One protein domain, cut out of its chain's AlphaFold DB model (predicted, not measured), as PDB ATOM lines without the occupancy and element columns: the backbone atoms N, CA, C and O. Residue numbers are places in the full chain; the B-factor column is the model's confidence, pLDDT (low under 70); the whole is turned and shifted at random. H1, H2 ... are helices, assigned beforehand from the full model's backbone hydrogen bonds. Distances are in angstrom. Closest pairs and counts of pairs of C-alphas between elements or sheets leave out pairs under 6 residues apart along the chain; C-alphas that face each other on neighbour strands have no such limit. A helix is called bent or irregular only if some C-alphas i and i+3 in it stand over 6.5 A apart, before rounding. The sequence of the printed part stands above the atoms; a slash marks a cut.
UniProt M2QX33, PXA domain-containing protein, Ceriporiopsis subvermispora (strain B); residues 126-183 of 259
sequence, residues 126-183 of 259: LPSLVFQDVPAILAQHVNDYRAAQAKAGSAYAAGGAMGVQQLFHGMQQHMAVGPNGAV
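This is residues 126 to 183 of the 259 residues of the protein "PXA domain-containing protein" of Ceriporiopsis subvermispora (strain B) (UniProt M2QX33). One long helix, H1, makes the longest axis, and its residues 126 to 139 stick out as a bare arm. Past residue 151 of H1 a long loop, residues 152 to 163, folds back into the short helix H2, which crosses H1 over residues 144 to 151; the tail, residues 172 to 183, continues on the side of H2 away from H1. The printed part has 58 residues with two named helices, H1 then H2, and no named strand: all helix. It is loose, with a radius of gyration of the C-alphas of 13.5 A, and flat, spanning 44 by 23 by 11 A.

H1, residues 126 to 151, begins at C-alpha 126 (95.594, 3.320, 84.759) and is 35.9 A long. It is irregular, but only just: C-alphas 131 and 134 are 6.7 A apart. H2, residues 164 to 171, ends at C-alpha 171 (120.639, -7.193, 89.495).

H1 touches H2 with residues 144 to 151 alone; the closest C-alphas, of Ala 148 and Phe 168, are 5.2 A apart. They run opposite ways at a steep tilt of 58 degrees. In H2 every O i to N i+4 pair is within hydrogen-bond range; in H1, 19 of 22 are.

The C-alphas farthest apart, of Pro 127 and Gly 159, are 44.5 A apart. The link from H1 to H2, 12 residues, is long. The printed part has no cut, and no printed residue has a pLDDT under 70.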
ATOM      1  N   LEU A 126      94.731   2.366  84.066       93.00
ATOM      2  CA  LEU A 126      95.594   3.320  84.759       93.00
ATOM      3  C   LEU A 126      95.574   3.145  86.287       93.00
ATOM      4  O   LEU A 126      96.649   3.255  86.873       93.00
ATOM      5  N   PRO A 127      94.436   2.864  86.958       94.38
ATOM      6  CA  PRO A 127      94.441   2.602  88.392       94.38
ATOM      7  C   PRO A 127      95.371   1.455  88.798       94.38
ATOM      8  O   PRO A 127      96.188   1.645  89.699       94.38
ATOM      9  N   SER A 128      95.310   0.299  88.129       95.81
ATOM     10  CA  SER A 128      96.218  -0.815  88.444       95.81
ATOM     11  C   SER A 128      97.675  -0.448  88.163       95.81
ATOM     12  O   SER A 128      98.537  -0.643  89.022       95.81
ATOM     13  N   LEU A 129      97.940   0.198  87.024       94.25
ATOM     14  CA  LEU A 129      99.287   0.648  86.678       94.25
ATOM     15  C   LEU A 129      99.865   1.604  87.738       94.25
ATOM     16  O   LEU A 129     101.000   1.439  88.178       94.25
ATOM     17  N   VAL A 130      99.092   2.608  88.161       93.75
ATOM     18  CA  VAL A 130      99.554   3.686  89.051       93.75
ATOM     19  C   VAL A 130      99.606   3.252  90.514       93.75
ATOM     20  O   VAL A 130     100.527   3.650  91.222       93.75
ATOM     21  N   PHE A 131      98.645   2.455  90.985       95.50
ATOM     22  CA  PHE A 131      98.530   2.105  92.406       95.50
ATOM     23  C   PHE A 131      99.090   0.725  92.761       95.50
ATOM     24  O   PHE A 131      99.277   0.451  93.946       95.50
ATOM     25  N   GLN A 132      99.377  -0.135  91.779       96.75
ATOM     26  CA  GLN A 132      99.928  -1.473  92.022       96.75
ATOM     27  C   GLN A 132     101.280  -1.650  91.332       96.75
ATOM     28  O   GLN A 132     102.293  -1.824  92.014       96.75
ATOM     29  N   ASP A 133     101.320  -1.541  90.004       96.25
ATOM     30  CA  ASP A 133     102.507  -1.914  89.226       96.25
ATOM     31  C   ASP A 133     103.672  -0.939  89.438       96.25
ATOM     32  O   ASP A 133     104.783  -1.349  89.780       96.25
ATOM     33  N   VAL A 134     103.432   0.368  89.282       94.44
ATOM     34  CA  VAL A 134     104.465   1.400  89.452       94.44
ATOM     35  C   VAL A 134     105.045   1.396  90.877       94.44
ATOM     36  O   VAL A 134     106.275   1.366  91.001       94.44
ATOM     37  N   PRO A 135     104.243   1.363  91.963       95.88
ATOM     38  CA  PRO A 135     104.768   1.255  93.321       95.88
ATOM     39  C   PRO A 135     105.558  -0.032  93.558       95.88
ATOM     40  O   PRO A 135     106.601   0.020  94.210       95.88
ATOM     41  N   ALA A 136     105.114  -1.170  93.012       96.62
ATOM     42  CA  ALA A 136     105.838  -2.434  93.131       96.62
ATOM     43  C   ALA A 136     107.211  -2.367  92.444       96.62
ATOM     44  O   ALA A 136     108.223  -2.734  93.046       96.62
ATOM     45  N   ILE A 137     107.268  -1.826  91.221       94.38
ATOM     46  CA  ILE A 137     108.519  -1.615  90.480       94.38
ATOM     47  C   ILE A 137     109.446  -0.663  91.245       94.38
ATOM     48  O   ILE A 137     110.643  -0.928  91.362       94.38
ATOM     49  N   LEU A 138     108.914   0.426  91.807       93.44
ATOM     50  CA  LEU A 138     109.709   1.391  92.567       93.44
ATOM     51  C   LEU A 138     110.246   0.791  93.873       93.44
ATOM     52  O   LEU A 138     111.415   0.988  94.206       93.44
ATOM     53  N   ALA A 139     109.424   0.035  94.601       96.00
ATOM     54  CA  ALA A 139     109.849  -0.660  95.811       96.00
ATOM     55  C   ALA A 139     110.977  -1.653  95.504       96.00
ATOM     56  O   ALA A 139     111.997  -1.659  96.196       96.00
ATOM     57  N   GLN A 140     110.835  -2.432  94.426       95.56
ATOM     58  CA  GLN A 140     111.878  -3.340  93.954       95.56
ATOM     59  C   GLN A 140     113.162  -2.581  93.598       95.56
ATOM     60  O   GLN A 140     114.236  -2.934  94.081       95.56
ATOM     61  N   HIS A 141     113.052  -1.487  92.839       93.12
ATOM     62  CA  HIS A 141     114.183  -0.638  92.471       93.12
ATOM     63  C   HIS A 141     114.953  -0.126  93.700       93.12
ATOM     64  O   HIS A 141     116.180  -0.213  93.757       93.12
ATOM     65  N   VAL A 142     114.242   0.380  94.713       94.88
ATOM     66  CA  VAL A 142     114.847   0.888  95.955       94.88
ATOM     67  C   VAL A 142     115.522  -0.233  96.748       94.88
ATOM     68  O   VAL A 142     116.625  -0.038  97.269       94.88
ATOM     69  N   ASN A 143     114.891  -1.405  96.838       96.69
ATOM     70  CA  ASN A 143     115.455  -2.564  97.528       96.69
ATOM     71  C   ASN A 143     116.741  -3.049  96.850       96.69
ATOM     72  O   ASN A 143     117.751  -3.241  97.528       96.69
ATOM     73  N   ASP A 144     116.737  -3.155  95.522       95.69
ATOM     74  CA  ASP A 144     117.909  -3.547  94.743       95.69
ATOM     75  C   ASP A 144     119.031  -2.517  94.870       95.69
ATOM     76  O   ASP A 144     120.191  -2.878  95.069       95.69
ATOM     77  N   TYR A 145     118.715  -1.221  94.852       94.44
ATOM     78  CA  TYR A 145     119.712  -0.174  95.068       94.44
ATOM     79  C   TYR A 145     120.376  -0.289  96.447       94.44
ATOM     80  O   TYR A 145     121.604  -0.269  96.555       94.44
ATOM     81  N   ARG A 146     119.582  -0.481  97.509       96.38
ATOM     82  CA  ARG A 146     120.102  -0.672  98.874       96.38
ATOM     83  C   ARG A 146     120.928  -1.952  98.995       96.38
ATOM     84  O   ARG A 146     121.974  -1.943  99.642       96.38
ATOM     85  N   ALA A 147     120.508  -3.034  98.342       95.44
ATOM     86  CA  ALA A 147     121.267  -4.279  98.297       95.44
ATOM     87  C   ALA A 147     122.614  -4.109  97.569       95.44
ATOM     88  O   ALA A 147     123.628  -4.636  98.030       95.44
ATOM     89  N   ALA A 148     122.657  -3.345  96.470       95.12
ATOM     90  CA  ALA A 148     123.903  -2.999  95.780       95.12
ATOM     91  C   ALA A 148     124.823  -2.169  96.681       95.12
ATOM     92  O   ALA A 148     126.017  -2.451  96.774       95.12
ATOM     93  N   GLN A 149     124.262  -1.176  97.371       95.19
ATOM     94  CA  GLN A 149     124.997  -0.308  98.282       95.19
ATOM     95  C   GLN A 149     125.617  -1.090  99.446       95.19
ATOM     96  O   GLN A 149     126.784  -0.882  99.757       95.19
ATOM     97  N   ALA A 150     124.874  -2.029 100.041       94.44
ATOM     98  CA  ALA A 150     125.371  -2.875 101.125       94.44
ATOM     99  C   ALA A 150     126.492  -3.834 100.680       94.44
ATOM    100  O   ALA A 150     127.360  -4.186 101.478       94.44
ATOM    101  N   LYS A 151     126.484  -4.266  99.412       93.94
ATOM    102  CA  LYS A 151     127.524  -5.136  98.837       93.94
ATOM    103  C   LYS A 151     128.769  -4.368  98.399       93.94
ATOM    104  O   LYS A 151     129.848  -4.962  98.353       93.94
ATOM    105  N   ALA A 152     128.641  -3.092  98.049       93.50
ATOM    106  CA  ALA A 152     129.752  -2.282  97.563       93.50
ATOM    107  C   ALA A 152     130.900  -2.235  98.586       93.50
ATOM    108  O   ALA A 152     130.679  -2.081  99.783       93.50
ATOM    109  N   GLY A 153     132.137  -2.416  98.113       88.81
ATOM    110  CA  GLY A 153     133.326  -2.461  98.975       88.81
ATOM    111  C   GLY A 153     133.492  -3.742  99.806       88.81
ATOM    112  O   GLY A 153     134.470  -3.862 100.539       88.81
ATOM    113  N   SER A 154     132.583  -4.717  99.692       90.50
ATOM    114  CA  SER A 154     132.729  -6.034 100.326       90.50
ATOM    115  C   SER A 154     133.458  -7.034  99.418       90.50
ATOM    116  O   SER A 154     133.575  -6.837  98.206       90.50
ATOM    117  N   ALA A 155     133.876  -8.174  99.979       89.94
ATOM    118  CA  ALA A 155     134.446  -9.283  99.207       89.94
ATOM    119  C   ALA A 155     133.503  -9.792  98.093       89.94
ATOM    120  O   ALA A 155     133.968 -10.264  97.055       89.94
ATOM    121  N   TYR A 156     132.185  -9.628  98.268       84.50
ATOM    122  CA  TYR A 156     131.154 -10.028  97.307       84.50
ATOM    123  C   TYR A 156     131.034  -9.089  96.093       84.50
ATOM    124  O   TYR A 156     130.308  -9.402  95.154       84.50
ATOM    125  N   ALA A 157     131.754  -7.963  96.074       90.44
ATOM    126  CA  ALA A 157     131.800  -7.015  94.960       90.44
ATOM    127  C   ALA A 157     133.042  -7.227  94.075       90.44
ATOM    128  O   ALA A 157     133.785  -6.283  93.811       90.44
ATOM    129  N   ALA A 158     133.306  -8.480  93.679       86.50
ATOM    130  CA  ALA A 158     134.545  -8.892  93.007       86.50
ATOM    131  C   ALA A 158     135.802  -8.448  93.784       86.50
ATOM    132  O   ALA A 158     136.671  -7.758  93.256       86.50
ATOM    133  N   GLY A 159     135.855  -8.779  95.081       84.12
ATOM    134  CA  GLY A 159     136.948  -8.341  95.955       84.12
ATOM    135  C   GLY A 159     136.955  -6.833  96.237       84.12
ATOM    136  O   GLY A 159     138.010  -6.272  96.512       84.12
ATOM    137  N   GLY A 160     135.798  -6.169  96.142       85.75
ATOM    138  CA  GLY A 160     135.644  -4.728  96.369       85.75
ATOM    139  C   GLY A 160     135.859  -3.850  95.131       85.75
ATOM    140  O   GLY A 160     135.761  -2.632  95.240       85.75
ATOM    141  N   ALA A 161     136.125  -4.435  93.959       88.69
ATOM    142  CA  ALA A 161     136.388  -3.698  92.722       88.69
ATOM    143  C   ALA A 161     135.122  -3.140  92.040       88.69
ATOM    144  O   ALA A 161     135.214  -2.184  91.270       88.69
ATOM    145  N   MET A 162     133.944  -3.725  92.284       92.00
ATOM    146  CA  MET A 162     132.690  -3.268  91.672       92.00
ATOM    147  C   MET A 162     132.031  -2.144  92.478       92.00
ATOM    148  O   MET A 162     131.800  -2.273  93.681       92.00
ATOM    149  N   GLY A 163     131.666  -1.061  91.788       92.56
ATOM    150  CA  GLY A 163     130.872   0.031  92.344       92.56
ATOM    151  C   GLY A 163     129.380  -0.301  92.440       92.56
ATOM    152  O   GLY A 163     128.891  -1.287  91.880       92.56
ATOM    153  N   VAL A 164     128.636   0.563  93.137       93.75
ATOM    154  CA  VAL A 164     127.182   0.421  93.349       93.75
ATOM    155  C   VAL A 164     126.436   0.302  92.020       93.75
ATOM    156  O   VAL A 164     125.536  -0.516  91.893       93.75
ATOM    157  N   GLN A 165     126.837   1.077  91.013       91.94
ATOM    158  CA  GLN A 165     126.198   1.126  89.701       91.94
ATOM    159  C   GLN A 165     126.316  -0.207  88.952       91.94
ATOM    160  O   GLN A 165     125.335  -0.705  88.408       91.94
ATOM    161  N   GLN A 166     127.504  -0.818  88.963       92.38
ATOM    162  CA  GLN A 166     127.747  -2.108  88.318       92.38
ATOM    163  C   GLN A 166     127.024  -3.242  89.047       92.38
ATOM    164  O   GLN A 166     126.455  -4.120  88.401       92.38
ATOM    165  N   LEU A 167     127.018  -3.210  90.383       94.06
ATOM    166  CA  LEU A 167     126.288  -4.179  91.199       94.06
ATOM    167  C   LEU A 167     124.776  -4.066  90.980       94.06
ATOM    168  O   LEU A 167     124.115  -5.079  90.777       94.06
ATOM    169  N   PHE A 168     124.244  -2.842  90.977       93.75
ATOM    170  CA  PHE A 168     122.832  -2.568  90.724       93.75
ATOM    171  C   PHE A 168     122.410  -3.032  89.330       93.75
ATOM    172  O   PHE A 168     121.455  -3.791  89.196       93.75
ATOM    173  N   HIS A 169     123.166  -2.654  88.298       93.19
ATOM    174  CA  HIS A 169     122.886  -3.079  86.930       93.19
ATOM    175  C   HIS A 169     122.964  -4.602  86.760       93.19
ATOM    176  O   HIS A 169     122.166  -5.178  86.031       93.19
ATOM    177  N   GLY A 170     123.866  -5.280  87.477       91.44
ATOM    178  CA  GLY A 170     123.923  -6.743  87.504       91.44
ATOM    179  C   GLY A 170     122.671  -7.410  88.090       91.44
ATOM    180  O   GLY A 170     122.391  -8.551  87.742       91.44
ATOM    181  N   MET A 171     121.916  -6.713  88.947       91.06
ATOM    182  CA  MET A 171     120.639  -7.193  89.495       91.06
ATOM    183  C   MET A 171     119.442  -6.812  88.615       91.06
ATOM    184  O   MET A 171     118.479  -7.566  88.541       91.06
ATOM    185  N   GLN A 172     119.516  -5.669  87.926       85.19
ATOM    186  CA  GLN A 172     118.473  -5.130  87.047       85.19
ATOM    187  C   GLN A 172     119.016  -4.930  85.623       85.19
ATOM    188  O   GLN A 172     119.236  -3.806  85.163       85.19
ATOM    189  N   GLN A 173     119.256  -6.042  84.921       83.44
ATOM    190  CA  GLN A 173     119.845  -6.043  83.578       83.44
ATOM    191  C   GLN A 173     118.814  -5.654  82.509       83.44
ATOM    192  O   GLN A 173     118.298  -6.496  81.775       83.44
ATOM    193  N   HIS A 174     118.507  -4.362  82.397       87.06
ATOM    194  CA  HIS A 174     117.703  -3.867  81.284       87.06
ATOM    195  C   HIS A 174     118.585  -3.632  80.050       87.06
ATOM    196  O   HIS A 174     119.504  -2.817  80.091       87.06
ATOM    197  N   MET A 175     118.272  -4.285  78.925       88.88
ATOM    198  CA  MET A 175     119.071  -4.208  77.685       88.88
ATOM    199  C   MET A 175     119.246  -2.783  77.133       88.88
ATOM    200  O   MET A 175     120.209  -2.503  76.430       88.88
ATOM    201  N   ALA A 176     118.320  -1.881  77.458       91.00
ATOM    202  CA  ALA A 176     118.360  -0.492  77.009       91.00
ATOM    203  C   ALA A 176     119.198   0.443  77.883       91.00
ATOM    204  O   ALA A 176     119.345   1.602  77.515       91.00
ATOM    205  N   VAL A 177     119.659   0.018  79.062       91.19
ATOM    206  CA  VAL A 177     120.289   0.918  80.037       91.19
ATOM    207  C   VAL A 177     121.608   0.320  80.483       91.19
ATOM    208  O   VAL A 177     121.624  -0.726  81.116       91.19
ATOM    209  N   GLY A 178     122.717   0.986  80.179       90.94
ATOM    210  CA  GLY A 178     124.038   0.559  80.625       90.94
ATOM    211  C   GLY A 178     124.260   0.771  82.131       90.94
ATOM    212  O   GLY A 178     123.496   1.487  82.785       90.94
ATOM    213  N   PRO A 179     125.356   0.235  82.699       88.25
ATOM    214  CA  PRO A 179     125.662   0.366  84.126       88.25
ATOM    215  C   PRO A 179     125.739   1.814  84.624       88.25
ATOM    216  O   PRO A 179     125.434   2.098  85.773       88.25
ATOM    217  N   ASN A 180     126.138   2.748  83.765       87.69
ATOM    218  CA  ASN A 180     126.221   4.178  84.066       87.69
ATOM    219  C   ASN A 180     124.889   4.931  83.880       87.69
ATOM    220  O   ASN A 180     124.881   6.158  83.943       87.69
ATOM    221  N   GLY A 181     123.788   4.228  83.603       86.19
ATOM    222  CA  GLY A 181     122.494   4.831  83.287       86.19
ATOM    223  C   GLY A 181     122.395   5.394  81.865       86.19
ATOM    224  O   GLY A 181     121.403   6.046  81.543       86.19
ATOM    225  N   ALA A 182     123.397   5.171  81.006       88.81
ATOM    226  CA  ALA A 182     123.320   5.584  79.609       88.81
ATOM    227  C   ALA A 182     122.289   4.729  78.866       88.81
ATOM    228  O   ALA A 182     122.351   3.502  78.909       88.81
ATOM    229  N   VAL A 183     121.357   5.387  78.179       91.31
ATOM    230  CA  VAL A 183     120.340   4.704  77.378       91.31
ATOM    231  C   VAL A 183     120.914   4.357  76.007       91.31
ATOM    232  O   VAL A 183     121.506   5.213  75.347       91.31
TER     233      VAL A 183